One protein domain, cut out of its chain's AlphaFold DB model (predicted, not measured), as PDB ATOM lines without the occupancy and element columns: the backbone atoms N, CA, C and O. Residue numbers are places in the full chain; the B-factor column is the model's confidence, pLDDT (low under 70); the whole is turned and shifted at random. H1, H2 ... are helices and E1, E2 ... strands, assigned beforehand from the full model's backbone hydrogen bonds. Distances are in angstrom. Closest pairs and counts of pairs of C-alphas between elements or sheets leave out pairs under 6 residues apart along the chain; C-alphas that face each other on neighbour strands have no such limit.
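Overview. This is residues 7 to 99 and 134 to 222 of the 323 residues of an uncharacterized protein of Spizellomyces sp. 'palustris' (UniProt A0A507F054). The model is a long rod: helix H5 runs along much of it, a small strongly twisted sheet covers one side of its residues 194 to 209, and the hairpin of H1 and H2 is tied to H5 by the short helix H4, while H3 packs on H1 and H2. Residues 31 to 38 stick out, as do residues 213 to 222 at H5's far end. The printed part has 182 residues, in the order H1 H2 E1 E2 E3 H3 H4 H5; it is mostly helix, in two layers, H5 on one face of the antiparallel sheet E1 E3 E2. It is extended, with a radius of gyration of the C-alphas of 24.7 A and spans of 87 by 34 by 32 A.

Arrangement. H1, residues 7 to 31, and H2, residues 43 to 68, form a helical hairpin, closest at the C-alphas of Leu 23 and Val 48, 6.5 A. E3, residues 136 to 145, has E1, residues 70 to 75, on one side (N 73 to O 142, 2.8 A) and E2, residues 91 to 97, on the other (N 94 to O 139, 2.9 A), within hydrogen-bond range. H3, residues 149 to 157, touches H2, closest at the C-alphas of Met 66 and Ala 151, 5.9 A. H4, residues 160 to 167, forms a hairpin with H5, residues 174 to 221, at a shallow tilt of 17 degrees. H5 is on the sheet at a height of 7.7 A, over E1 and E3. Every O i to N i+4 pair is within range in H1 to H4, and 42 of 44 in H5.

Along the chain. H1 begins at C-alpha 7 (-22.906, 12.261, 52.179) and is 35.8 A long, H2 36.5 A. H5, 70.7 A, ends at C-alpha 221 (-26.366, -8.346, 10.100).

Size, cuts and confidence. Residues 100 to 133 are not printed, a gap of 9.0 A between C-alphas 99 and 134. The links H1 to H2 and E1 to E2 are long. Confidence is under 70 in 24 residues, among them 77 to 87.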
ATOM      1  N   PHE A   7     -22.633  11.960  50.780       80.81
ATOM      2  CA  PHE A   7     -22.906  12.261  52.179       80.81
ATOM      3  C   PHE A   7     -21.697  12.859  52.918       80.81
ATOM      4  O   PHE A   7     -21.862  13.815  53.669       80.81
ATOM      5  N   ASP A   8     -20.481  12.373  52.663       86.00
ATOM      6  CA  ASP A   8     -19.268  12.863  53.332       86.00
ATOM      7  C   ASP A   8     -18.962  14.308  52.922       86.00
ATOM      8  O   ASP A   8     -18.622  15.142  53.764       86.00
ATOM      9  N   SER A   9     -19.149  14.641  51.637       83.25
ATOM     10  CA  SER A   9     -19.060  16.027  51.158       83.25
ATOM     11  C   SER A   9     -20.111  16.927  51.791       83.25
ATOM     12  O   SER A   9     -19.799  18.065  52.137       83.25
ATOM     13  N   PHE A  10     -21.335  16.425  51.972       82.56
ATOM     14  CA  PHE A  10     -22.407  17.180  52.612       82.56
ATOM     15  C   PHE A  10     -22.100  17.464  54.087       82.56
ATOM     16  O   PHE A  10     -22.190  18.613  54.513       82.56
ATOM     17  N   VAL A  11     -21.690  16.451  54.859       87.19
ATOM     18  CA  VAL A  11     -21.328  16.614  56.278       87.19
ATOM     19  C   VAL A  11     -20.153  17.578  56.425       87.19
ATOM     20  O   VAL A  11     -20.194  18.478  57.262       87.19
ATOM     21  N   PHE A  12     -19.131  17.446  55.579       87.88
ATOM     22  CA  PHE A  12     -17.993  18.358  55.585       87.88
ATOM     23  C   PHE A  12     -18.407  19.805  55.268       87.88
ATOM     24  O   PHE A  12     -18.032  20.726  55.992       87.88
ATOM     25  N   ALA A  13     -19.238  20.014  54.242       86.38
ATOM     26  CA  ALA A  13     -19.778  21.332  53.914       86.38
ATOM     27  C   ALA A  13     -20.658  21.904  55.039       86.38
ATOM     28  O   ALA A  13     -20.609  23.100  55.322       86.38
ATOM     29  N   PHE A  14     -21.446  21.064  55.712       85.00
ATOM     30  CA  PHE A  14     -22.249  21.470  56.861       85.00
ATOM     31  C   PHE A  14     -21.369  21.945  58.022       85.00
ATOM     32  O   PHE A  14     -21.609  23.019  58.568       85.00
ATOM     33  N   ILE A  15     -20.305  21.204  58.351       89.56
ATOM     34  CA  ILE A  15     -19.335  21.606  59.378       89.56
ATOM     35  C   ILE A  15     -18.697  22.951  59.014       89.56
ATOM     36  O   ILE A  15     -18.630  23.836  59.863       89.56
ATOM     37  N   LEU A  16     -18.284  23.145  57.755       88.56
ATOM     38  CA  LEU A  16     -17.727  24.422  57.296       88.56
ATOM     39  C   LEU A  16     -18.718  25.585  57.441       88.56
ATOM     40  O   LEU A  16     -18.319  26.659  57.887       88.56
ATOM     41  N   ASN A  17     -20.000  25.373  57.127       87.50
ATOM     42  CA  ASN A  17     -21.046  26.375  57.342       87.50
ATOM     43  C   ASN A  17     -21.199  26.732  58.824       87.50
ATOM     44  O   ASN A  17     -21.226  27.912  59.164       87.50
ATOM     45  N   VAL A  18     -21.265  25.735  59.714       88.00
ATOM     46  CA  VAL A  18     -21.388  25.968  61.164       88.00
ATOM     47  C   VAL A  18     -20.174  26.722  61.703       88.00
ATOM     48  O   VAL A  18     -20.335  27.682  62.454       88.00
ATOM     49  N   VAL A  19     -18.964  26.336  61.287       90.06
ATOM     50  CA  VAL A  19     -17.725  27.036  61.655       90.06
ATOM     51  C   VAL A  19     -17.755  28.479  61.160       90.06
ATOM     52  O   VAL A  19     -17.459  29.386  61.930       90.06
ATOM     53  N   PHE A  20     -18.155  28.717  59.910       88.56
ATOM     54  CA  PHE A  20     -18.228  30.064  59.347       88.56
ATOM     55  C   PHE A  20     -19.259  30.943  60.070       88.56
ATOM     56  O   PHE A  20     -18.956  32.086  60.404       88.56
ATOM     57  N   ILE A  21     -20.442  30.403  60.377       86.69
ATOM     58  CA  ILE A  21     -21.464  31.098  61.174       86.69
ATOM     59  C   ILE A  21     -20.921  31.419  62.572       86.69
ATOM     60  O   ILE A  21     -21.078  32.542  63.036       86.69
ATOM     61  N   GLY A  22     -20.240  30.475  63.227       87.19
ATOM     62  CA  GLY A  22     -19.622  30.704  64.534       87.19
ATOM     63  C   GLY A  22     -18.552  31.802  64.510       87.19
ATOM     64  O   GLY A  22     -18.540  32.660  65.390       87.19
ATOM     65  N   LEU A  23     -17.697  31.821  63.480       89.25
ATOM     66  CA  LEU A  23     -16.705  32.885  63.274       89.25
ATOM     67  C   LEU A  23     -17.380  34.245  63.059       89.25
ATOM     68  O   LEU A  23     -16.930  35.239  63.622       89.25
ATOM     69  N   LYS A  24     -18.476  34.287  62.291       85.75
ATOM     70  CA  LYS A  24     -19.250  35.514  62.065       85.75
ATOM     71  C   LYS A  24     -19.920  36.028  63.331       85.75
ATOM     72  O   LYS A  24     -19.747  37.192  63.659       85.75
ATOM     73  N   LEU A  25     -20.585  35.156  64.086       87.69
ATOM     74  CA  LEU A  25     -21.197  35.522  65.365       87.69
ATOM     75  C   LEU A  25     -20.163  36.059  66.362       87.69
ATOM     76  O   LEU A  25     -20.454  36.998  67.094       87.69
ATOM     77  N   TYR A  26     -18.950  35.495  66.375       88.94
ATOM     78  CA  TYR A  26     -17.856  36.032  67.182       88.94
ATOM     79  C   TYR A  26     -17.439  37.434  66.720       88.94
ATOM     80  O   TYR A  26     -17.276  38.322  67.550       88.94
ATOM     81  N   GLN A  27     -17.279  37.650  65.411       86.69
ATOM     82  CA  GLN A  27     -16.922  38.963  64.866       86.69
ATOM     83  C   GLN A  27     -17.983  40.023  65.153       86.69
ATOM     84  O   GLN A  27     -17.625  41.126  65.555       86.69
ATOM     85  N   ASP A  28     -19.259  39.690  64.972       84.69
ATOM     86  CA  ASP A  28     -20.363  40.610  65.248       84.69
ATOM     87  C   ASP A  28     -20.406  40.954  66.745       84.69
ATOM     88  O   ASP A  28     -20.460  42.127  67.102       84.69
ATOM     89  N   ALA A  29     -20.216  39.967  67.629       86.12
ATOM     90  CA  ALA A  29     -20.129  40.208  69.071       86.12
ATOM     91  C   ALA A  29     -18.950  41.117  69.472       86.12
ATOM     92  O   ALA A  29     -19.068  41.891  70.418       86.12
ATOM     93  N   VAL A  30     -17.810  41.030  68.774       85.94
ATOM     94  CA  VAL A  30     -16.662  41.932  68.993       85.94
ATOM     95  C   VAL A  30     -16.937  43.328  68.429       85.94
ATOM     96  O   VAL A  30     -16.498  44.317  69.011       85.94
ATOM     97  N   ARG A  31     -17.658  43.419  67.309       83.00
ATOM     98  CA  ARG A  31     -17.997  44.682  66.641       83.00
ATOM     99  C   ARG A  31     -19.034  45.500  67.411       83.00
ATOM    100  O   ARG A  31     -18.969  46.725  67.370       83.00
ATOM    101  N   ASP A  32     -19.941  44.838  68.124       85.38
ATOM    102  CA  ASP A  32     -20.982  45.484  68.936       85.38
ATOM    103  C   ASP A  32     -20.460  46.047  70.278       85.38
ATOM    104  O   ASP A  32     -21.196  46.734  70.989       85.38
ATOM    105  N   ASP A  33     -19.198  45.793  70.649       86.06
ATOM    106  CA  ASP A  33     -18.581  46.357  71.857       86.06
ATOM    107  C   ASP A  33     -18.388  47.878  71.683       86.06
ATOM    108  O   ASP A  33     -17.618  48.288  70.821       86.06
ATOM    109  N   PRO A  34     -19.013  48.763  72.484       85.81
ATOM    110  CA  PRO A  34     -18.909  50.219  72.314       85.81
ATOM    111  C   PRO A  34     -17.478  50.767  72.430       85.81
ATOM    112  O   PRO A  34     -17.222  51.905  72.040       85.81
ATOM    113  N   LEU A  35     -16.537  49.977  72.959       86.88
ATOM    114  CA  LEU A  35     -15.117  50.322  73.040       86.88
ATOM    115  C   LEU A  35     -14.274  49.728  71.896       86.88
ATOM    116  O   LEU A  35     -13.046  49.846  71.934       86.88
ATOM    117  N   TRP A  36     -14.890  49.109  70.880       81.69
ATOM    118  CA  TRP A  36     -14.180  48.428  69.787       81.69
ATOM    119  C   TRP A  36     -13.193  49.347  69.056       81.69
ATOM    120  O   TRP A  36     -12.108  48.905  68.684       81.69
ATOM    121  N   GLU A  37     -13.522  50.633  68.909       82.56
ATOM    122  CA  GLU A  37     -12.701  51.617  68.189       82.56
ATOM    123  C   GLU A  37     -11.352  51.892  68.882       82.56
ATOM    124  O   GLU A  37     -10.364  52.227  68.231       82.56
ATOM    125  N   TYR A  38     -11.282  51.679  70.199       84.94
ATOM    126  CA  TYR A  38     -10.071  51.874  71.005       84.94
ATOM    127  C   TYR A  38      -9.368  50.559  71.357       84.94
ATOM    128  O   TYR A  38      -8.296  50.565  71.971       84.94
ATOM    129  N   ARG A  39      -9.957  49.417  70.988       81.75
ATOM    130  CA  ARG A  39      -9.399  48.095  71.261       81.75
ATOM    131  C   ARG A  39      -8.243  47.822  70.298       81.75
ATOM    132  O   ARG A  39      -8.417  47.755  69.087       81.75
ATOM    133  N   THR A  40      -7.047  47.593  70.838       86.00
ATOM    134  CA  THR A  40      -5.928  47.082  70.036       86.00
ATOM    135  C   THR A  40      -6.252  45.672  69.542       86.00
ATOM    136  O   THR A  40      -6.700  44.860  70.359       86.00
ATOM    137  N   PRO A  41      -5.996  45.346  68.261       85.56
ATOM    138  CA  PRO A  41      -6.308  44.035  67.710       85.56
ATOM    139  C   PRO A  41      -5.599  42.960  68.525       85.56
ATOM    140  O   PRO A  41      -4.372  42.948  68.648       85.56
ATOM    141  N   THR A  42      -6.385  42.068  69.117       89.94
ATOM    142  CA  THR A  42      -5.830  40.951  69.870       89.94
ATOM    143  C   THR A  42      -5.382  39.850  68.908       89.94
ATOM    144  O   THR A  42      -5.808  39.772  67.748       89.94
ATOM    145  N   LEU A  43      -4.506  38.959  69.381       90.81
ATOM    146  CA  LEU A  43      -4.080  37.801  68.592       90.81
ATOM    147  C   LEU A  43      -5.281  36.923  68.203       90.81
ATOM    148  O   LEU A  43      -5.320  36.401  67.092       90.81
ATOM    149  N   THR A  44      -6.289  36.823  69.075       89.00
ATOM    150  CA  THR A  44      -7.530  36.085  68.809       89.00
ATOM    151  C   THR A  44      -8.338  36.695  67.669       89.00
ATOM    152  O   THR A  44      -8.761  35.949  66.788       89.00
ATOM    153  N   ASP A  45      -8.467  38.024  67.613       87.75
ATOM    154  CA  ASP A  45      -9.175  38.707  66.519       87.75
ATOM    155  C   ASP A  45      -8.480  38.424  65.181       87.75
ATOM    156  O   ASP A  45      -9.110  38.033  64.197       87.75
ATOM    157  N   THR A  46      -7.146  38.513  65.173       89.88
ATOM    158  CA  THR A  46      -6.331  38.221  63.984       89.88
ATOM    159  C   THR A  46      -6.497  36.767  63.533       89.88
ATOM    160  O   THR A  46      -6.684  36.511  62.343       89.88
ATOM    161  N   CYS A  47      -6.480  35.803  64.461       92.00
ATOM    162  CA  CYS A  47      -6.703  34.392  64.145       92.00
ATOM    163  C   CYS A  47      -8.091  34.140  63.541       92.00
ATOM    164  O   CYS A  47      -8.201  33.355  62.600       92.00
ATOM    165  N   VAL A  48      -9.131  34.810  64.042       91.31
ATOM    166  CA  VAL A  48     -10.500  34.681  63.520       91.31
ATOM    167  C   VAL A  48     -10.607  35.234  62.102       91.31
ATOM    168  O   VAL A  48     -11.154  34.551  61.236       91.31
ATOM    169  N   TYR A  49     -10.024  36.403  61.819       89.44
ATOM    170  CA  TYR A  49      -9.974  36.929  60.450       89.44
ATOM    171  C   TYR A  49      -9.231  35.980  59.508       89.44
ATOM    172  O   TYR A  49      -9.733  35.658  58.433       89.44
ATOM    173  N   VAL A  50      -8.063  35.474  59.916       93.12
ATOM    174  CA  VAL A  50      -7.297  34.508  59.112       93.12
ATOM    175  C   VAL A  50      -8.110  33.238  58.850       93.12
ATOM    176  O   VAL A  50      -8.098  32.733  57.727       93.12
ATOM    177  N   ALA A  51      -8.848  32.738  59.845       92.12
ATOM    178  CA  ALA A  51      -9.720  31.580  59.686       92.12
ATOM    179  C   ALA A  51     -10.877  31.852  58.707       92.12
ATOM    180  O   ALA A  51     -11.129  31.023  57.833       92.12
ATOM    181  N   GLU A  52     -11.532  33.016  58.787       89.62
ATOM    182  CA  GLU A  52     -12.577  33.419  57.834       89.62
ATOM    183  C   GLU A  52     -12.027  33.467  56.400       89.62
ATOM    184  O   GLU A  52     -12.594  32.851  55.492       89.62
ATOM    185  N   PHE A  53     -10.884  34.134  56.198       89.50
ATOM    186  CA  PHE A  53     -10.226  34.208  54.893       89.50
ATOM    187  C   PHE A  53      -9.810  32.830  54.375       89.50
ATOM    188  O   PHE A  53      -9.959  32.562  53.183       89.50
ATOM    189  N   ALA A  54      -9.325  31.939  55.242       92.19
ATOM    190  CA  ALA A  54      -8.965  30.578  54.860       92.19
ATOM    191  C   ALA A  54     -10.190  29.777  54.394       92.19
ATOM    192  O   ALA A  54     -10.135  29.122  53.353       92.19
ATOM    193  N   VAL A  55     -11.311  29.868  55.114       90.69
ATOM    194  CA  VAL A  55     -12.568  29.198  54.746       90.69
ATOM    195  C   VAL A  55     -13.109  29.734  53.414       90.69
ATOM    196  O   VAL A  55     -13.482  28.952  52.534       90.69
ATOM    197  N   LEU A  56     -13.076  31.055  53.216       89.50
ATOM    198  CA  LEU A  56     -13.455  31.685  51.951       89.50
ATOM    199  C   LEU A  56     -12.528  31.244  50.809       89.50
ATOM    200  O   LEU A  56     -13.003  30.879  49.732       89.50
ATOM    201  N   ALA A  57     -11.214  31.210  51.042       90.75
ATOM    202  CA  ALA A  57     -10.238  30.763  50.056       90.75
ATOM    203  C   ALA A  57     -10.471  29.302  49.648       90.75
ATOM    204  O   ALA A  57     -10.443  28.999  48.458       90.75
ATOM    205  N   VAL A  58     -10.765  28.406  50.595       90.50
ATOM    206  CA  VAL A  58     -11.110  27.004  50.301       90.50
ATOM    207  C   VAL A  58     -12.358  26.917  49.415       90.50
ATOM    208  O   VAL A  58     -12.361  26.164  48.440       90.50
ATOM    209  N   CYS A  59     -13.387  27.721  49.691       90.69
ATOM    210  CA  CYS A  59     -14.608  27.774  48.883       90.69
ATOM    211  C   CYS A  59     -14.339  28.255  47.442       90.69
ATOM    212  O   CYS A  59     -14.757  27.619  46.464       90.69
ATOM    213  N   VAL A  60     -13.583  29.348  47.294       90.06
ATOM    214  CA  VAL A  60     -13.201  29.895  45.984       90.06
ATOM    215  C   VAL A  60     -12.319  28.907  45.225       90.06
ATOM    216  O   VAL A  60     -12.562  28.649  44.047       90.06
ATOM    217  N   LEU A  61     -11.335  28.296  45.886       91.56
ATOM    218  CA  LEU A  61     -10.463  27.291  45.282       91.56
ATOM    219  C   LEU A  61     -11.245  26.058  44.832       91.56
ATOM    220  O   LEU A  61     -10.984  25.568  43.735       91.56
ATOM    221  N   ASN A  62     -12.224  25.583  45.611       91.69
ATOM    222  CA  ASN A  62     -13.103  24.493  45.184       91.69
ATOM    223  C   ASN A  62     -13.911  24.878  43.939       91.69
ATOM    224  O   ASN A  62     -13.987  24.102  42.989       91.69
ATOM    225  N   THR A  63     -14.464  26.091  43.917       89.75
ATOM    226  CA  THR A  63     -15.226  26.608  42.773       89.75
ATOM    227  C   THR A  63     -14.347  26.669  41.519       89.75
ATOM    228  O   THR A  63     -14.693  26.123  40.473       89.75
ATOM    229  N   VAL A  64     -13.146  27.242  41.630       90.44
ATOM    230  CA  VAL A  64     -12.168  27.287  40.532       90.44
ATOM    231  C   VAL A  64     -11.746  25.878  40.107       90.44
ATOM    232  O   VAL A  64     -11.639  25.598  38.913       90.44
ATOM    233  N   TYR A  65     -11.522  24.969  41.057       90.25
ATOM    234  CA  TYR A  65     -11.173  23.578  40.778       90.25
ATOM    235  C   TYR A  65     -12.279  22.856  39.998       90.25
ATOM    236  O   TYR A  65     -11.988  22.190  39.003       90.25
ATOM    237  N   MET A  66     -13.540  23.034  40.401       88.12
ATOM    238  CA  MET A  66     -14.713  22.474  39.731       88.12
ATOM    239  C   MET A  66     -14.794  22.926  38.268       88.12
ATOM    240  O   MET A  66     -14.980  22.092  37.382       88.12
ATOM    241  N   PHE A  67     -14.604  24.218  37.992       86.69
ATOM    242  CA  PHE A  67     -14.685  24.745  36.625       86.69
ATOM    243  C   PHE A  67     -13.471  24.409  35.755       86.69
ATOM    244  O   PHE A  67     -13.598  24.276  34.542       86.69
ATOM    245  N   ARG A  68     -12.285  24.221  36.345       87.31
ATOM    246  CA  ARG A  68     -11.071  23.862  35.587       87.31
ATOM    247  C   ARG A  68     -10.995  22.385  35.209       87.31
ATOM    248  O   ARG A  68     -10.138  22.010  34.405       87.31
ATOM    249  N   ARG A  69     -11.829  21.537  35.809       86.00
ATOM    250  CA  ARG A  69     -11.802  20.097  35.575       86.00
ATOM    251  C   ARG A  69     -12.610  19.741  34.327       86.00
ATOM    252  O   ARG A  69     -13.836  19.734  34.335       86.00
ATOM    253  N   SER A  70     -11.901  19.384  33.263       86.94
ATOM    254  CA  SER A  70     -12.500  18.919  32.010       86.94
ATOM    255  C   SER A  70     -11.806  17.647  31.527       86.94
ATOM    256  O   SER A  70     -10.584  17.512  31.638       86.94
ATOM    257  N   LYS A  71     -12.581  16.719  30.969       85.44
ATOM    258  CA  LYS A  71     -12.112  15.515  30.281       85.44
ATOM    259  C   LYS A  71     -12.005  15.775  28.782       85.44
ATOM    260  O   LYS A  71     -12.779  16.533  28.209       85.44
ATOM    261  N   LYS A  72     -11.031  15.139  28.135       85.25
ATOM    262  CA  LYS A  72     -10.854  15.189  26.680       85.25
ATOM    263  C   LYS A  72     -11.306  13.860  26.106       85.25
ATOM    264  O   LYS A  72     -10.727  12.835  26.442       85.25
ATOM    265  N   LEU A  73     -12.322  13.891  25.260       84.19
ATOM    266  CA  LEU A  73     -12.817  12.733  24.533       84.19
ATOM    267  C   LEU A  73     -12.363  12.844  23.081       84.19
ATOM    268  O   LEU A  73     -12.436  13.919  22.483       84.19
ATOM    269  N   LEU A  74     -11.849  11.747  22.534       84.00
ATOM    270  CA  LEU A  74     -11.481  11.649  21.127       84.00
ATOM    271  C   LEU A  74     -12.559  10.887  20.365       84.00
ATOM    272  O   LEU A  74     -12.965   9.804  20.768       84.00
ATOM    273  N   LEU A  75     -12.985  11.458  19.248       80.25
ATOM    274  CA  LEU A  75     -14.054  10.963  18.396       80.25
ATOM    275  C   LEU A  75     -13.446  10.508  17.071       80.25
ATOM    276  O   LEU A  75     -13.247  11.301  16.147       80.25
ATOM    277  N   PHE A  76     -13.081   9.229  17.003       73.25
ATOM    278  CA  PHE A  76     -12.279   8.676  15.907       73.25
ATOM    279  C   PHE A  76     -13.054   8.503  14.601       73.25
ATOM    280  O   PHE A  76     -12.454   8.557  13.523       73.25
ATOM    281  N   ARG A  77     -14.367   8.277  14.674       68.50
ATOM    282  CA  ARG A  77     -15.161   7.791  13.538       68.50
ATOM    283  C   ARG A  77     -15.907   8.883  12.770       68.50
ATOM    284  O   ARG A  77     -16.523   8.595  11.751       68.50
ATOM    285  N   GLN A  78     -15.820  10.139  13.209       66.38
ATOM    286  CA  GLN A  78     -16.518  11.238  12.546       66.38
ATOM    287  C   GLN A  78     -15.776  11.789  11.320       66.38
ATOM    288  O   GLN A  78     -14.549  11.936  11.350       66.38
ATOM    289  N   PRO A  79     -16.507  12.166  10.254       62.03
ATOM    290  CA  PRO A  79     -15.906  12.732   9.056       62.03
ATOM    291  C   PRO A  79     -15.269  14.095   9.365       62.03
ATOM    292  O   PRO A  79     -15.907  15.023   9.858       62.03
ATOM    293  N   THR A  80     -13.983  14.239   9.045       59.53
ATOM    294  CA  THR A  80     -13.206  15.471   9.291       59.53
ATOM    295  C   THR A  80     -13.279  16.485   8.153       59.53
ATOM    296  O   THR A  80     -12.579  17.495   8.181       59.53
ATOM    297  N   VAL A  81     -14.063  16.192   7.113       57.47
ATOM    298  CA  VAL A  81     -14.125  16.994   5.883       57.47
ATOM    299  C   VAL A  81     -15.004  18.235   6.074       57.47
ATOM    300  O   VAL A  81     -14.732  19.269   5.474       57.47
ATOM    301  N   HIS A  82     -16.013  18.165   6.949       58.78
ATOM    302  CA  HIS A  82     -16.970  19.250   7.173       58.78
ATOM    303  C   HIS A  82     -16.864  19.773   8.609       58.78
ATOM    304  O   HIS A  82     -17.409  19.200   9.548       58.78
ATOM    305  N   SER A  83     -16.175  20.904   8.774       55.00
ATOM    306  CA  SER A  83     -15.934  21.565  10.066       55.00
ATOM    307  C   SER A  83     -17.207  22.041  10.789       55.00
ATOM    308  O   SER A  83     -17.130  22.424  11.949       55.00
ATOM    309  N   GLY A  84     -18.368  22.044  10.119       59.22
ATOM    310  CA  GLY A  84     -19.649  22.514  10.665       59.22
ATOM    311  C   GLY A  84     -20.532  21.441  11.312       59.22
ATOM    312  O   GLY A  84     -21.635  21.765  11.743       59.22
ATOM    313  N   LEU A  85     -20.093  20.177  11.360       60.50
ATOM    314  CA  LEU A  85     -20.954  19.057  11.764       60.50
ATOM    315  C   LEU A  85     -21.211  18.985  13.281       60.50
ATOM    316  O   LEU A  85     -22.260  18.511  13.707       60.50
ATOM    317  N   ILE A  86     -20.270  19.472  14.097       61.22
ATOM    318  CA  ILE A  86     -20.392  19.518  15.559       61.22
ATOM    319  C   ILE A  86     -20.436  20.980  15.986       61.22
ATOM    320  O   ILE A  86     -19.419  21.669  16.010       61.22
ATOM    321  N   ARG A  87     -21.623  21.469  16.342       67.12
ATOM    322  CA  ARG A  87     -21.830  22.865  16.748       67.12
ATOM    323  C   ARG A  87     -21.641  23.060  18.259       67.12
ATOM    324  O   ARG A  87     -22.452  23.725  18.895       67.12
ATOM    325  N   SER A  88     -20.590  22.465  18.830       76.69
ATOM    326  CA  SER A  88     -20.178  22.725  20.217       76.69
ATOM    327  C   SER A  88     -18.952  23.644  20.234       76.69
ATOM    328  O   SER A  88     -17.997  23.380  19.499       76.69
ATOM    329  N   PRO A  89     -18.929  24.695  21.077       72.06
ATOM    330  CA  PRO A  89     -17.751  25.550  21.248       72.06
ATOM    331  C   PRO A  89     -16.535  24.785  21.807       72.06
ATOM    332  O   PRO A  89     -15.403  25.238  21.652       72.06
ATOM    333  N   ASN A  90     -16.751  23.613  22.415       80.25
ATOM    334  CA  ASN A  90     -15.710  22.786  23.029       80.25
ATOM    335  C   ASN A  90     -15.111  21.731  22.082       80.25
ATOM    336  O   ASN A  90     -14.232  20.959  22.492       80.25
ATOM    337  N   ALA A  91     -15.580  21.669  20.832       80.81
ATOM    338  CA  ALA A  91     -15.099  20.732  19.826       80.81
ATOM    339  C   ALA A  91     -13.931  21.332  19.026       80.81
ATOM    340  O   ALA A  91     -14.022  22.425  18.472       80.81
ATOM    341  N   LYS A  92     -12.821  20.594  18.927       82.94
ATOM    342  CA  LYS A  92     -11.645  20.993  18.146       82.94
ATOM    343  C   LYS A  92     -11.100  19.814  17.349       82.94
ATOM    344  O   LYS A  92     -10.894  18.741  17.898       82.94
ATOM    345  N   ILE A  93     -10.790  20.022  16.071       78.25
ATOM    346  CA  ILE A  93     -10.089  19.016  15.259       78.25
ATOM    347  C   ILE A  93      -8.621  18.980  15.685       78.25
ATOM    348  O   ILE A  93      -7.934  20.006  15.675       78.25
ATOM    349  N   VAL A  94      -8.132  17.799  16.049       79.38
ATOM    350  CA  VAL A  94      -6.746  17.562  16.453       79.38
ATOM    351  C   VAL A  94      -6.192  16.390  15.650       79.38
ATOM    352  O   VAL A  94      -6.825  15.347  15.518       79.38
ATOM    353  N   SER A  95      -5.007  16.559  15.067       74.12
ATOM    354  CA  SER A  95      -4.279  15.460  14.431       74.12
ATOM    355  C   SER A  95      -3.597  14.617  15.502       74.12
ATOM    356  O   SER A  95      -2.750  15.129  16.237       74.12
ATOM    357  N   VAL A  96      -3.970  13.347  15.592       73.00
ATOM    358  CA  VAL A  96      -3.393  12.364  16.509       73.00
ATOM    359  C   VAL A  96      -2.498  11.427  15.700       73.00
ATOM    360  O   VAL A  96      -2.846  11.038  14.586       73.00
ATOM    361  N   ASP A  97      -1.324  11.114  16.243       67.62
ATOM    362  CA  ASP A  97      -0.390  10.156  15.653       67.62
ATOM    363  C   ASP A  97      -0.910   8.728  15.889       67.62
ATOM    364  O   ASP A  97      -1.072   8.315  17.036       67.62
ATOM    365  N   VAL A  98      -1.217   8.003  14.813       62.62
ATOM    366  CA  VAL A  98      -1.767   6.634  14.859       62.62
ATOM    367  C   VAL A  98      -0.663   5.580  14.681       62.62
ATOM    368  O   VAL A  98      -0.949   4.392  14.648       62.62
ATOM    369  N   THR A  99       0.623   5.963  14.649       52.19
ATOM    370  CA  THR A  99       1.737   5.012  14.423       52.19
ATOM    371  C   THR A  99       1.949   3.968  15.540       52.19
ATOM    372  O   THR A  99       2.848   3.146  15.432       52.19
ATOM    373  N   GLN A 134       2.924  11.043   7.481       56.62
ATOM    374  CA  GLN A 134       2.070   9.999   6.902       56.62
ATOM    375  C   GLN A 134       1.140   9.313   7.920       56.62
ATOM    376  O   GLN A 134       0.193   8.656   7.504       56.62
ATOM    377  N   ASN A 135       1.345   9.513   9.228       56.56
ATOM    378  CA  ASN A 135       0.622   8.772  10.277       56.56
ATOM    379  C   ASN A 135      -0.306   9.646  11.137       56.56
ATOM    380  O   ASN A 135      -0.825   9.214  12.166       56.56
ATOM    381  N   LEU A 136      -0.515  10.897  10.728       64.50
ATOM    382  CA  LEU A 136      -1.379  11.845  11.425       64.50
ATOM    383  C   LEU A 136      -2.831  11.661  10.967       64.50
ATOM    384  O   LEU A 136      -3.225  12.146   9.904       64.50
ATOM    385  N   ARG A 137      -3.658  11.012  11.792       72.94
ATOM    386  CA  ARG A 137      -5.111  10.964  11.579       72.94
ATOM    387  C   ARG A 137      -5.745  12.194  12.212       72.94
ATOM    388  O   ARG A 137      -5.533  12.479  13.390       72.94
ATOM    389  N   ARG A 138      -6.547  12.940  11.449       74.19
ATOM    390  CA  ARG A 138      -7.388  14.000  12.023       74.19
ATOM    391  C   ARG A 138      -8.529  13.345  12.792       74.19
ATOM    392  O   ARG A 138      -9.219  12.486  12.256       74.19
ATOM    393  N   VAL A 139      -8.695  13.743  14.043       80.25
ATOM    394  CA  VAL A 139      -9.708  13.226  14.961       80.25
ATOM    395  C   VAL A 139     -10.370  14.424  15.628       80.25
ATOM    396  O   VAL A 139      -9.722  15.437  15.907       80.25
ATOM    397  N   TRP A 140     -11.675  14.349  15.859       80.81
ATOM    398  CA  TRP A 140     -12.355  15.377  16.635       80.81
ATOM    399  C   TRP A 140     -12.046  15.169  18.120       80.81
ATOM    400  O   TRP A 140     -12.210  14.077  18.649       80.81
ATOM    401  N   GLN A 141     -11.574  16.209  18.797       84.25
ATOM    402  CA  GLN A 141     -11.385  16.227  20.240       84.25
ATOM    403  C   GLN A 141     -12.488  17.088  20.859       84.25
ATOM    404  O   GLN A 141     -12.561  18.288  20.595       84.25
ATOM    405  N   LEU A 142     -13.312  16.489  21.711       86.25
ATOM    406  CA  LEU A 142     -14.325  17.186  22.497       86.25
ATOM    407  C   LEU A 142     -13.823  17.346  23.933       86.25
ATOM    408  O   LEU A 142     -13.419  16.375  24.572       86.25
ATOM    409  N   THR A 143     -13.812  18.574  24.446       86.31
ATOM    410  CA  THR A 143     -13.455  18.825  25.850       86.31
ATOM    411  C   THR A 143     -14.731  18.909  26.677       86.31
ATOM    412  O   THR A 143     -15.371  19.949  26.713       86.31
ATOM    413  N   VAL A 144     -15.106  17.809  27.325       87.44
ATOM    414  CA  VAL A 144     -16.329  17.720  28.129       87.44
ATOM    415  C   VAL A 144     -16.022  18.099  29.570       87.44
ATOM    416  O   VAL A 144     -15.047  17.633  30.162       87.44
ATOM    417  N   TRP A 145     -16.852  18.952  30.156       89.38
ATOM    418  CA  TRP A 145     -16.758  19.274  31.574       89.38
ATOM    419  C   TRP A 145     -17.095  18.043  32.431       89.38
ATOM    420  O   TRP A 145     -18.117  17.403  32.224       89.38
ATOM    421  N   ASP A 146     -16.216  17.682  33.369       87.69
ATOM    422  CA  ASP A 146     -16.379  16.493  34.220       87.69
ATOM    423  C   ASP A 146     -16.001  16.831  35.666       87.69
ATOM    424  O   ASP A 146     -14.911  16.493  36.152       87.69
ATOM    425  N   PRO A 147     -16.867  17.576  36.362       87.69
ATOM    426  CA  PRO A 147     -16.632  17.924  37.750       87.69
ATOM    427  C   PRO A 147     -16.709  16.666  38.627       87.69
ATOM    428  O   PRO A 147     -17.495  15.752  38.384       87.69
ATOM    429  N   SER A 148     -15.884  16.603  39.676       88.19
ATOM    430  CA  SER A 148     -15.980  15.489  40.627       88.19
ATOM    431  C   SER A 148     -17.279  15.600  41.440       88.19
ATOM    432  O   SER A 148     -17.633  16.722  41.813       88.19
ATOM    433  N   PRO A 149     -17.944  14.484  41.789       85.19
ATOM    434  CA  PRO A 149     -19.186  14.516  42.569       85.19
ATOM    435  C   PRO A 149     -19.000  15.216  43.922       85.19
ATOM    436  O   PRO A 149     -19.855  15.994  44.336       85.19
ATOM    437  N   PHE A 150     -17.836  15.027  44.553       85.00
ATOM    438  CA  PHE A 150     -17.445  15.722  45.780       85.00
ATOM    439  C   PHE A 150     -17.422  17.246  45.598       85.00
ATOM    440  O   PHE A 150     -18.037  17.970  46.370       85.00
ATOM    441  N   ALA A 151     -16.752  17.738  44.550       86.81
ATOM    442  CA  ALA A 151     -16.637  19.174  44.277       86.81
ATOM    443  C   ALA A 151     -17.996  19.828  43.977       86.81
ATOM    444  O   ALA A 151     -18.221  20.959  44.402       86.81
ATOM    445  N   ILE A 152     -18.895  19.114  43.285       88.00
ATOM    446  CA  ILE A 152     -20.269  19.574  43.026       88.00
ATOM    447  C   ILE A 152     -21.054  19.647  44.333       88.00
ATOM    448  O   ILE A 152     -21.662  20.671  44.614       88.00
ATOM    449  N   SER A 153     -21.030  18.580  45.137       86.62
ATOM    450  CA  SER A 153     -21.729  18.553  46.424       86.62
ATOM    451  C   SER A 153     -21.220  19.660  47.348       86.62
ATOM    452  O   SER A 153     -22.026  20.409  47.897       86.62
ATOM    453  N   LEU A 154     -19.898  19.851  47.424       85.44
ATOM    454  CA  LEU A 154     -19.297  20.945  48.179       85.44
ATOM    455  C   LEU A 154     -19.733  22.312  47.642       85.44
ATOM    456  O   LEU A 154     -20.070  23.184  48.428       85.44
ATOM    457  N   PHE A 155     -19.761  22.509  46.322       88.38
ATOM    458  CA  PHE A 155     -20.203  23.768  45.722       88.38
ATOM    459  C   PHE A 155     -21.682  24.062  46.008       88.38
ATOM    460  O   PHE A 155     -22.024  25.196  46.318       88.38
ATOM    461  N   CYS A 156     -22.555  23.054  45.948       86.25
ATOM    462  CA  CYS A 156     -23.983  23.216  46.229       86.25
ATOM    463  C   CYS A 156     -24.260  23.508  47.710       86.25
ATOM    464  O   CYS A 156     -25.134  24.313  48.027       86.25
ATOM    465  N   SER A 157     -23.539  22.849  48.618       84.00
ATOM    466  CA  SER A 157     -23.729  23.005  50.063       84.00
ATOM    467  C   SER A 157     -22.927  24.162  50.667       84.00
ATOM    468  O   SER A 157     -23.296  24.661  51.727       84.00
ATOM    469  N   PHE A 158     -21.837  24.575  50.020       86.69
ATOM    470  CA  PHE A 158     -20.923  25.625  50.467       86.69
ATOM    471  C   PHE A 158     -20.487  26.494  49.282       86.69
ATOM    472  O   PHE A 158     -19.333  26.473  48.837       86.69
ATOM    473  N   SER A 159     -21.445  27.236  48.728       86.94
ATOM    474  CA  SER A 159     -21.209  28.101  47.569       86.94
ATOM    475  C   SER A 159     -20.583  29.437  47.991       86.94
ATOM    476  O   SER A 159     -20.979  30.003  49.013       86.94
ATOM    477  N   PRO A 160     -19.687  30.030  47.178       85.12
ATOM    478  CA  PRO A 160     -19.136  31.358  47.463       85.12
ATOM    479  C   PRO A 160     -20.233  32.429  47.512       85.12
ATOM    480  O   PRO A 160     -20.071  33.459  48.157       85.12
ATOM    481  N   LEU A 161     -21.375  32.154  46.875       84.94
ATOM    482  CA  LEU A 161     -22.570  32.975  46.944       84.94
ATOM    483  C   LEU A 161     -23.157  33.043  48.363       84.94
ATOM    484  O   LEU A 161     -23.444  34.133  48.849       84.94
ATOM    485  N   GLN A 162     -23.319  31.903  49.038       84.12
ATOM    486  CA  GLN A 162     -23.828  31.868  50.415       84.12
ATOM    487  C   GLN A 162     -22.917  32.657  51.359       84.12
ATOM    488  O   GLN A 162     -23.415  33.439  52.165       84.12
ATOM    489  N   LEU A 163     -21.594  32.517  51.210       84.00
ATOM    490  CA  LEU A 163     -20.630  33.284  52.002       84.00
ATOM    491  C   LEU A 163     -20.713  34.778  51.690       84.00
ATOM    492  O   LEU A 163     -20.676  35.587  52.610       84.00
ATOM    493  N   ALA A 164     -20.851  35.154  50.415       82.88
ATOM    494  CA  ALA A 164     -20.983  36.551  50.023       82.88
ATOM    495  C   ALA A 164     -22.247  37.185  50.621       82.88
ATOM    496  O   ALA A 164     -22.179  38.294  51.145       82.88
ATOM    497  N   ILE A 165     -23.379  36.476  50.605       83.44
ATOM    498  CA  ILE A 165     -24.623  36.936  51.236       83.44
ATOM    499  C   ILE A 165     -24.434  37.064  52.749       83.44
ATOM    500  O   ILE A 165     -24.756  38.103  53.317       83.44
ATOM    501  N   LEU A 166     -23.877  36.039  53.398       79.19
ATOM    502  CA  LEU A 166     -23.713  36.015  54.850       79.19
ATOM    503  C   LEU A 166     -22.716  37.071  55.344       79.19
ATOM    504  O   LEU A 166     -22.935  37.683  56.382       79.19
ATOM    505  N   HIS A 167     -21.675  37.362  54.565       78.94
ATOM    506  CA  HIS A 167     -20.758  38.470  54.828       78.94
ATOM    507  C   HIS A 167     -21.445  39.847  54.725       78.94
ATOM    508  O   HIS A 167     -20.959  40.810  55.307       78.94
ATOM    509  N   ASN A 168     -22.570  39.958  54.009       78.38
ATOM    510  CA  ASN A 168     -23.264  41.224  53.748       78.38
ATOM    511  C   ASN A 168     -24.589  41.396  54.503       78.38
ATOM    512  O   ASN A 168     -25.295  42.373  54.263       78.38
ATOM    513  N   ILE A 169     -24.928  40.486  55.420       73.44
ATOM    514  CA  ILE A 169     -26.167  40.552  56.213       73.44
ATOM    515  C   ILE A 169     -26.187  41.725  57.217       73.44
ATOM    516  O   ILE A 169     -27.253  42.095  57.702       73.44
ATOM    517  N   THR A 170     -25.060  42.392  57.480       67.56
ATOM    518  CA  THR A 170     -25.043  43.677  58.198       67.56
ATOM    519  C   THR A 170     -25.561  44.802  57.286       67.56
ATOM    520  O   THR A 170     -24.813  45.414  56.525       67.56
ATOM    521  N   CYS A 171     -26.876  45.025  57.342       51.53
ATOM    522  CA  CYS A 171     -27.722  45.774  56.403       51.53
ATOM    523  C   CYS A 171     -27.540  47.307  56.309       51.53
ATOM    524  O   CYS A 171     -28.389  47.969  55.712       51.53
ATOM    525  N   GLU A 172     -26.490  47.920  56.854       62.31
ATOM    526  CA  GLU A 172     -26.441  49.394  56.933       62.31
ATOM    527  C   GLU A 172     -25.860  50.093  55.696       62.31
ATOM    528  O   GLU A 172     -25.956  51.312  55.572       62.31
ATOM    529  N   THR A 173     -25.277  49.369  54.736       67.50
ATOM    530  CA  THR A 173     -24.580  50.000  53.602       67.50
ATOM    531  C   THR A 173     -25.070  49.471  52.257       67.50
ATOM    532  O   THR A 173     -24.625  48.433  51.780       67.50
ATOM    533  N   TRP A 174     -25.927  50.234  51.567       69.38
ATOM    534  CA  TRP A 174     -26.367  49.908  50.194       69.38
ATOM    535  C   TRP A 174     -25.182  49.730  49.227       69.38
ATOM    536  O   TRP A 174     -25.261  48.969  48.260       69.38
ATOM    537  N   GLY A 175     -24.060  50.397  49.519       75.00
ATOM    538  CA  GLY A 175     -22.812  50.287  48.769       75.00
ATOM    539  C   GLY A 175     -22.180  48.890  48.773       75.00
ATOM    540  O   GLY A 175     -21.521  48.549  47.796       75.00
ATOM    541  N   SER A 176     -22.393  48.063  49.804       73.88
ATOM    542  CA  SER A 176     -21.877  46.684  49.846       73.88
ATOM    543  C   SER A 176     -22.878  45.665  49.295       73.88
ATOM    544  O   SER A 176     -22.490  44.667  48.689       73.88
ATOM    545  N   THR A 177     -24.179  45.944  49.393       77.56
ATOM    546  CA  THR A 177     -25.230  45.036  48.912       77.56
ATOM    547  C   THR A 177     -25.268  44.937  47.384       77.56
ATOM    548  O   THR A 177     -25.397  43.842  46.836       77.56
ATOM    549  N   ILE A 178     -25.120  46.065  46.677       81.94
ATOM    550  CA  ILE A 178     -25.129  46.121  45.202       81.94
ATOM    551  C   ILE A 178     -24.043  45.232  44.560       81.94
ATOM    552  O   ILE A 178     -24.393  44.419  43.701       81.94
ATOM    553  N   PRO A 179     -22.749  45.326  44.933       82.94
ATOM    554  CA  PRO A 179     -21.710  44.485  44.336       82.94
ATOM    555  C   PRO A 179     -21.887  42.998  44.664       82.94
ATOM    556  O   PRO A 179     -21.508  42.141  43.874       82.94
ATOM    557  N   VAL A 180     -22.496  42.667  45.801       84.12
ATOM    558  CA  VAL A 180     -22.745  41.271  46.187       84.12
ATOM    559  C   VAL A 180     -23.914  40.683  45.412       84.12
ATOM    560  O   VAL A 180     -23.824  39.555  44.926       84.12
ATOM    561  N   ALA A 181     -24.977  41.462  45.212       82.25
ATOM    562  CA  ALA A 181     -26.078  41.083  44.337       82.25
ATOM    563  C   ALA A 181     -25.617  40.926  42.877       82.25
ATOM    564  O   ALA A 181     -26.009  39.966  42.210       82.25
ATOM    565  N   SER A 182     -24.742  41.811  42.380       84.00
ATOM    566  CA  SER A 182     -24.198  41.692  41.021       84.00
ATOM    567  C   SER A 182     -23.273  40.480  40.875       84.00
ATOM    568  O   SER A 182     -23.392  39.733  39.901       84.00
ATOM    569  N   LEU A 183     -22.414  40.216  41.866       85.44
ATOM    570  CA  LEU A 183     -21.566  39.025  41.906       85.44
ATOM    571  C   LEU A 183     -22.405  37.742  41.935       85.44
ATOM    572  O   LEU A 183     -22.096  36.793  41.218       85.44
ATOM    573  N   CYS A 184     -23.492  37.723  42.711       86.56
ATOM    574  CA  CYS A 184     -24.452  36.623  42.736       86.56
ATOM    575  C   CYS A 184     -25.035  36.341  41.351       86.56
ATOM    576  O   CYS A 184     -24.974  35.207  40.871       86.56
ATOM    577  N   ALA A 185     -25.548  37.382  40.691       85.81
ATOM    578  CA  ALA A 185     -26.130  37.261  39.363       85.81
ATOM    579  C   ALA A 185     -25.106  36.735  38.342       85.81
ATOM    580  O   ALA A 185     -25.422  35.836  37.562       85.81
ATOM    581  N   LEU A 186     -23.865  37.234  38.387       86.94
ATOM    582  CA  LEU A 186     -22.778  36.776  37.516       86.94
ATOM    583  C   LEU A 186     -22.402  35.311  37.763       86.94
ATOM    584  O   LEU A 186     -22.267  34.548  36.807       86.94
ATOM    585  N   LEU A 187     -22.254  34.903  39.028       88.81
ATOM    586  CA  LEU A 187     -21.934  33.519  39.383       88.81
ATOM    587  C   LEU A 187     -23.040  32.563  38.934       88.81
ATOM    588  O   LEU A 187     -22.745  31.527  38.340       88.81
ATOM    589  N   LEU A 188     -24.307  32.922  39.161       87.81
ATOM    590  CA  LEU A 188     -25.442  32.106  38.740       87.81
ATOM    591  C   LEU A 188     -25.519  32.002  37.214       87.81
ATOM    592  O   LEU A 188     -25.674  30.901  36.686       87.81
ATOM    593  N   HIS A 189     -25.346  33.118  36.503       88.56
ATOM    594  CA  HIS A 189     -25.302  33.129  35.043       88.56
ATOM    595  C   HIS A 189     -24.198  32.205  34.508       88.56
ATOM    596  O   HIS A 189     -24.442  31.399  33.614       88.56
ATOM    597  N   PHE A 190     -22.997  32.265  35.092       88.12
ATOM    598  CA  PHE A 190     -21.871  31.419  34.691       88.12
ATOM    599  C   PHE A 190     -22.123  29.925  34.945       88.12
ATOM    600  O   PHE A 190     -21.803  29.084  34.102       88.12
ATOM    601  N   VAL A 191     -22.731  29.584  36.087       88.88
ATOM    602  CA  VAL A 191     -23.127  28.204  36.410       88.88
ATOM    603  C   VAL A 191     -24.138  27.682  35.390       88.88
ATOM    604  O   VAL A 191     -23.966  26.577  34.875       88.88
ATOM    605  N   VAL A 192     -25.166  28.476  35.071       89.44
ATOM    606  CA  VAL A 192     -26.211  28.096  34.111       89.44
ATOM    607  C   VAL A 192     -25.628  27.898  32.713       89.44
ATOM    608  O   VAL A 192     -25.887  26.866  32.097       89.44
ATOM    609  N   ASP A 193     -24.804  28.827  32.228       89.44
ATOM    610  CA  ASP A 193     -24.178  28.740  30.903       89.44
ATOM    611  C   ASP A 193     -23.256  27.512  30.774       89.44
ATOM    612  O   ASP A 193     -23.335  26.733  29.815       89.44
ATOM    613  N   THR A 194     -22.447  27.255  31.808       88.06
ATOM    614  CA  THR A 194     -21.586  26.065  31.871       88.06
ATOM    615  C   THR A 194     -22.417  24.781  31.869       88.06
ATOM    616  O   THR A 194     -22.099  23.828  31.152       88.06
ATOM    617  N   PHE A 195     -23.509  24.745  32.638       89.25
ATOM    618  CA  PHE A 195     -24.384  23.579  32.720       89.25
ATOM    619  C   PHE A 195     -25.108  23.303  31.397       89.25
ATOM    620  O   PHE A 195     -25.151  22.156  30.949       89.25
ATOM    621  N   GLN A 196     -25.618  24.341  30.729       89.75
ATOM    622  CA  GLN A 196     -26.229  24.214  29.404       89.75
ATOM    623  C   GLN A 196     -25.232  23.695  28.366       89.75
ATOM    624  O   GLN A 196     -25.570  22.824  27.564       89.75
ATOM    625  N   THR A 197     -23.996  24.195  28.393       88.06
ATOM    626  CA  THR A 197     -22.925  23.716  27.511       88.06
ATOM    627  C   THR A 197     -22.615  22.242  27.767       88.06
ATOM    628  O   THR A 197     -22.533  21.450  26.833       88.06
ATOM    629  N   HIS A 198     -22.536  21.840  29.035       88.06
ATOM    630  CA  HIS A 198     -22.301  20.453  29.417       88.06
ATOM    631  C   HIS A 198     -23.437  19.502  29.005       88.06
ATOM    632  O   HIS A 198     -23.163  18.382  28.576       88.06
ATOM    633  N   LEU A 199     -24.702  19.929  29.096       89.06
ATOM    634  CA  LEU A 199     -25.835  19.139  28.602       89.06
ATOM    635  C   LEU A 199     -25.748  18.910  27.089       89.06
ATOM    636  O   LEU A 199     -25.877  17.771  26.644       89.06
ATOM    637  N   LYS A 200     -25.455  19.964  26.316       88.75
ATOM    638  CA  LYS A 200     -25.258  19.867  24.859       88.75
ATOM    639  C   LYS A 200     -24.109  18.923  24.508       88.75
ATOM    640  O   LYS A 200     -24.243  18.093  23.614       88.75
ATOM    641  N   ASP A 201     -22.993  19.014  25.230       88.44
ATOM    642  CA  ASP A 201     -21.845  18.132  25.014       88.44
ATOM    643  C   ASP A 201     -22.191  16.663  25.318       88.44
ATOM    644  O   ASP A 201     -21.807  15.774  24.559       88.44
ATOM    645  N   LYS A 202     -22.967  16.389  26.377       87.81
ATOM    646  CA  LYS A 202     -23.441  15.029  26.693       87.81
ATOM    647  C   LYS A 202     -24.390  14.466  25.641       87.81
ATOM    648  O   LYS A 202     -24.275  13.289  25.308       87.81
ATOM    649  N   GLU A 203     -25.299  15.285  25.123       88.69
ATOM    650  CA  GLU A 203     -26.215  14.891  24.051       88.69
ATOM    651  C   GLU A 203     -25.444  14.500  22.782       88.69
ATOM    652  O   GLU A 203     -25.704  13.449  22.201       88.69
ATOM    653  N   ILE A 204     -24.428  15.287  22.407       87.19
ATOM    654  CA  ILE A 204     -23.560  14.991  21.258       87.19
ATOM    655  C   ILE A 204     -22.835  13.655  21.451       87.19
ATOM    656  O   ILE A 204     -22.838  12.828  20.538       87.19
ATOM    657  N   VAL A 205     -22.245  13.424  22.629       87.75
ATOM    658  CA  VAL A 205     -21.542  12.163  22.921       87.75
ATOM    659  C   VAL A 205     -22.505  10.977  22.884       87.75
ATOM    660  O   VAL A 205     -22.201   9.968  22.253       87.75
ATOM    661  N   ALA A 206     -23.678  11.085  23.511       87.31
ATOM    662  CA  ALA A 206     -24.675  10.016  23.504       87.31
ATOM    663  C   ALA A 206     -25.170   9.706  22.082       87.31
ATOM    664  O   ALA A 206     -25.263   8.539  21.698       87.31
ATOM    665  N   GLY A 207     -25.423  10.743  21.279       86.50
ATOM    666  CA  GLY A 207     -25.804  10.601  19.877       86.50
ATOM    667  C   GLY A 207     -24.726   9.912  19.037       86.50
ATOM    668  O   GLY A 207     -25.046   9.087  18.183       86.50
ATOM    669  N   GLN A 208     -23.451  10.194  19.307       84.19
ATOM    670  CA  GLN A 208     -22.328   9.537  18.636       84.19
ATOM    671  C   GLN A 208     -22.204   8.068  19.025       84.19
ATOM    672  O   GLN A 208     -22.132   7.226  18.136       84.19
ATOM    673  N   VAL A 209     -22.248   7.750  20.320       87.12
ATOM    674  CA  VAL A 209     -22.191   6.361  20.803       87.12
ATOM    675  C   VAL A 209     -23.333   5.539  20.205       87.12
ATOM    676  O   VAL A 209     -23.115   4.433  19.715       87.12
ATOM    677  N   LEU A 210     -24.545   6.099  20.168       87.00
ATOM    678  CA  LEU A 210     -25.698   5.433  19.569       87.00
ATOM    679  C   LEU A 210     -25.527   5.226  18.057       87.00
ATOM    680  O   LEU A 210     -25.912   4.181  17.532       87.00
ATOM    681  N   HIS A 211     -24.956   6.204  17.352       84.25
ATOM    682  CA  HIS A 211     -24.695   6.096  15.920       84.25
ATOM    683  C   HIS A 211     -23.650   5.018  15.609       84.25
ATOM    684  O   HIS A 211     -23.859   4.214  14.702       84.25
ATOM    685  N   GLU A 212     -22.563   4.962  16.382       81.31
ATOM    686  CA  GLU A 212     -21.522   3.937  16.242       81.31
ATOM    687  C   GLU A 212     -22.088   2.539  16.499       81.31
ATOM    688  O   GLU A 212     -21.927   1.649  15.665       81.31
ATOM    689  N   PHE A 213     -22.852   2.383  17.580       85.19
ATOM    690  CA  PHE A 213     -23.519   1.130  17.914       85.19
ATOM    691  C   PHE A 213     -24.490   0.676  16.817       85.19
ATOM    692  O   PHE A 213     -24.469  -0.478  16.392       85.19
ATOM    693  N   SER A 214     -25.309   1.599  16.301       86.25
ATOM    694  CA  SER A 214     -26.260   1.299  15.224       86.25
ATOM    695  C   SER A 214     -25.545   0.885  13.933       86.25
ATOM    696  O   SER A 214     -25.981  -0.040  13.246       86.25
ATOM    697  N   GLN A 215     -24.430   1.544  13.603       83.00
ATOM    698  CA  GLN A 215     -23.644   1.204  12.420       83.00
ATOM    699  C   GLN A 215     -22.990  -0.178  12.566       83.00
ATOM    700  O   GLN A 215     -22.991  -0.961  11.615       83.00
ATOM    701  N   ASP A 216     -22.448  -0.495  13.739       80.94
ATOM    702  CA  ASP A 216     -21.791  -1.778  13.982       80.94
ATOM    703  C   ASP A 216     -22.798  -2.939  14.000       80.94
ATOM    704  O   ASP A 216     -22.518  -3.989  13.421       80.94
ATOM    705  N   MET A 217     -24.020  -2.724  14.502       76.81
ATOM    706  CA  MET A 217     -25.113  -3.695  14.357       76.81
ATOM    707  C   MET A 217     -25.465  -3.974  12.892       76.81
ATOM    708  O   MET A 217     -25.582  -5.135  12.504       76.81
ATOM    709  N   SER A 218     -25.556  -2.939  12.048       78.06
ATOM    710  CA  SER A 218     -25.842  -3.144  10.617       78.06
ATOM    711  C   SER A 218     -24.729  -3.900   9.880       78.06
ATOM    712  O   SER A 218     -24.993  -4.659   8.950       78.06
ATOM    713  N   LYS A 219     -23.466  -3.738  10.302       78.06
ATOM    714  CA  LYS A 219     -22.354  -4.545   9.782       78.06
ATOM    715  C   LYS A 219     -22.468  -6.003  10.212       78.06
ATOM    716  O   LYS A 219     -22.159  -6.877   9.411       78.06
ATOM    717  N   MET A 220     -22.928  -6.254  11.439       70.38
ATOM    718  CA  MET A 220     -23.074  -7.608  11.967       70.38
ATOM    719  C   MET A 220     -24.190  -8.400  11.268       70.38
ATOM    720  O   MET A 220     -24.048  -9.596  11.035       70.38
ATOM    721  N   GLU A 221     -25.273  -7.733  10.869       68.94
ATOM    722  CA  GLU A 221     -26.366  -8.346  10.100       68.94
ATOM    723  C   GLU A 221     -25.942  -8.752   8.676       68.94
ATOM    724  O   GLU A 221     -26.464  -9.715   8.119       68.94
ATOM    725  N   ASN A 222     -24.942  -8.075   8.106       64.31
ATOM    726  CA  ASN A 222     -24.412  -8.372   6.774       64.31
ATOM    727  C   ASN A 222     -23.367  -9.501   6.749       64.31
ATOM    728  O   ASN A 222     -22.826  -9.789   5.678       64.31
TER     729      ASN A 222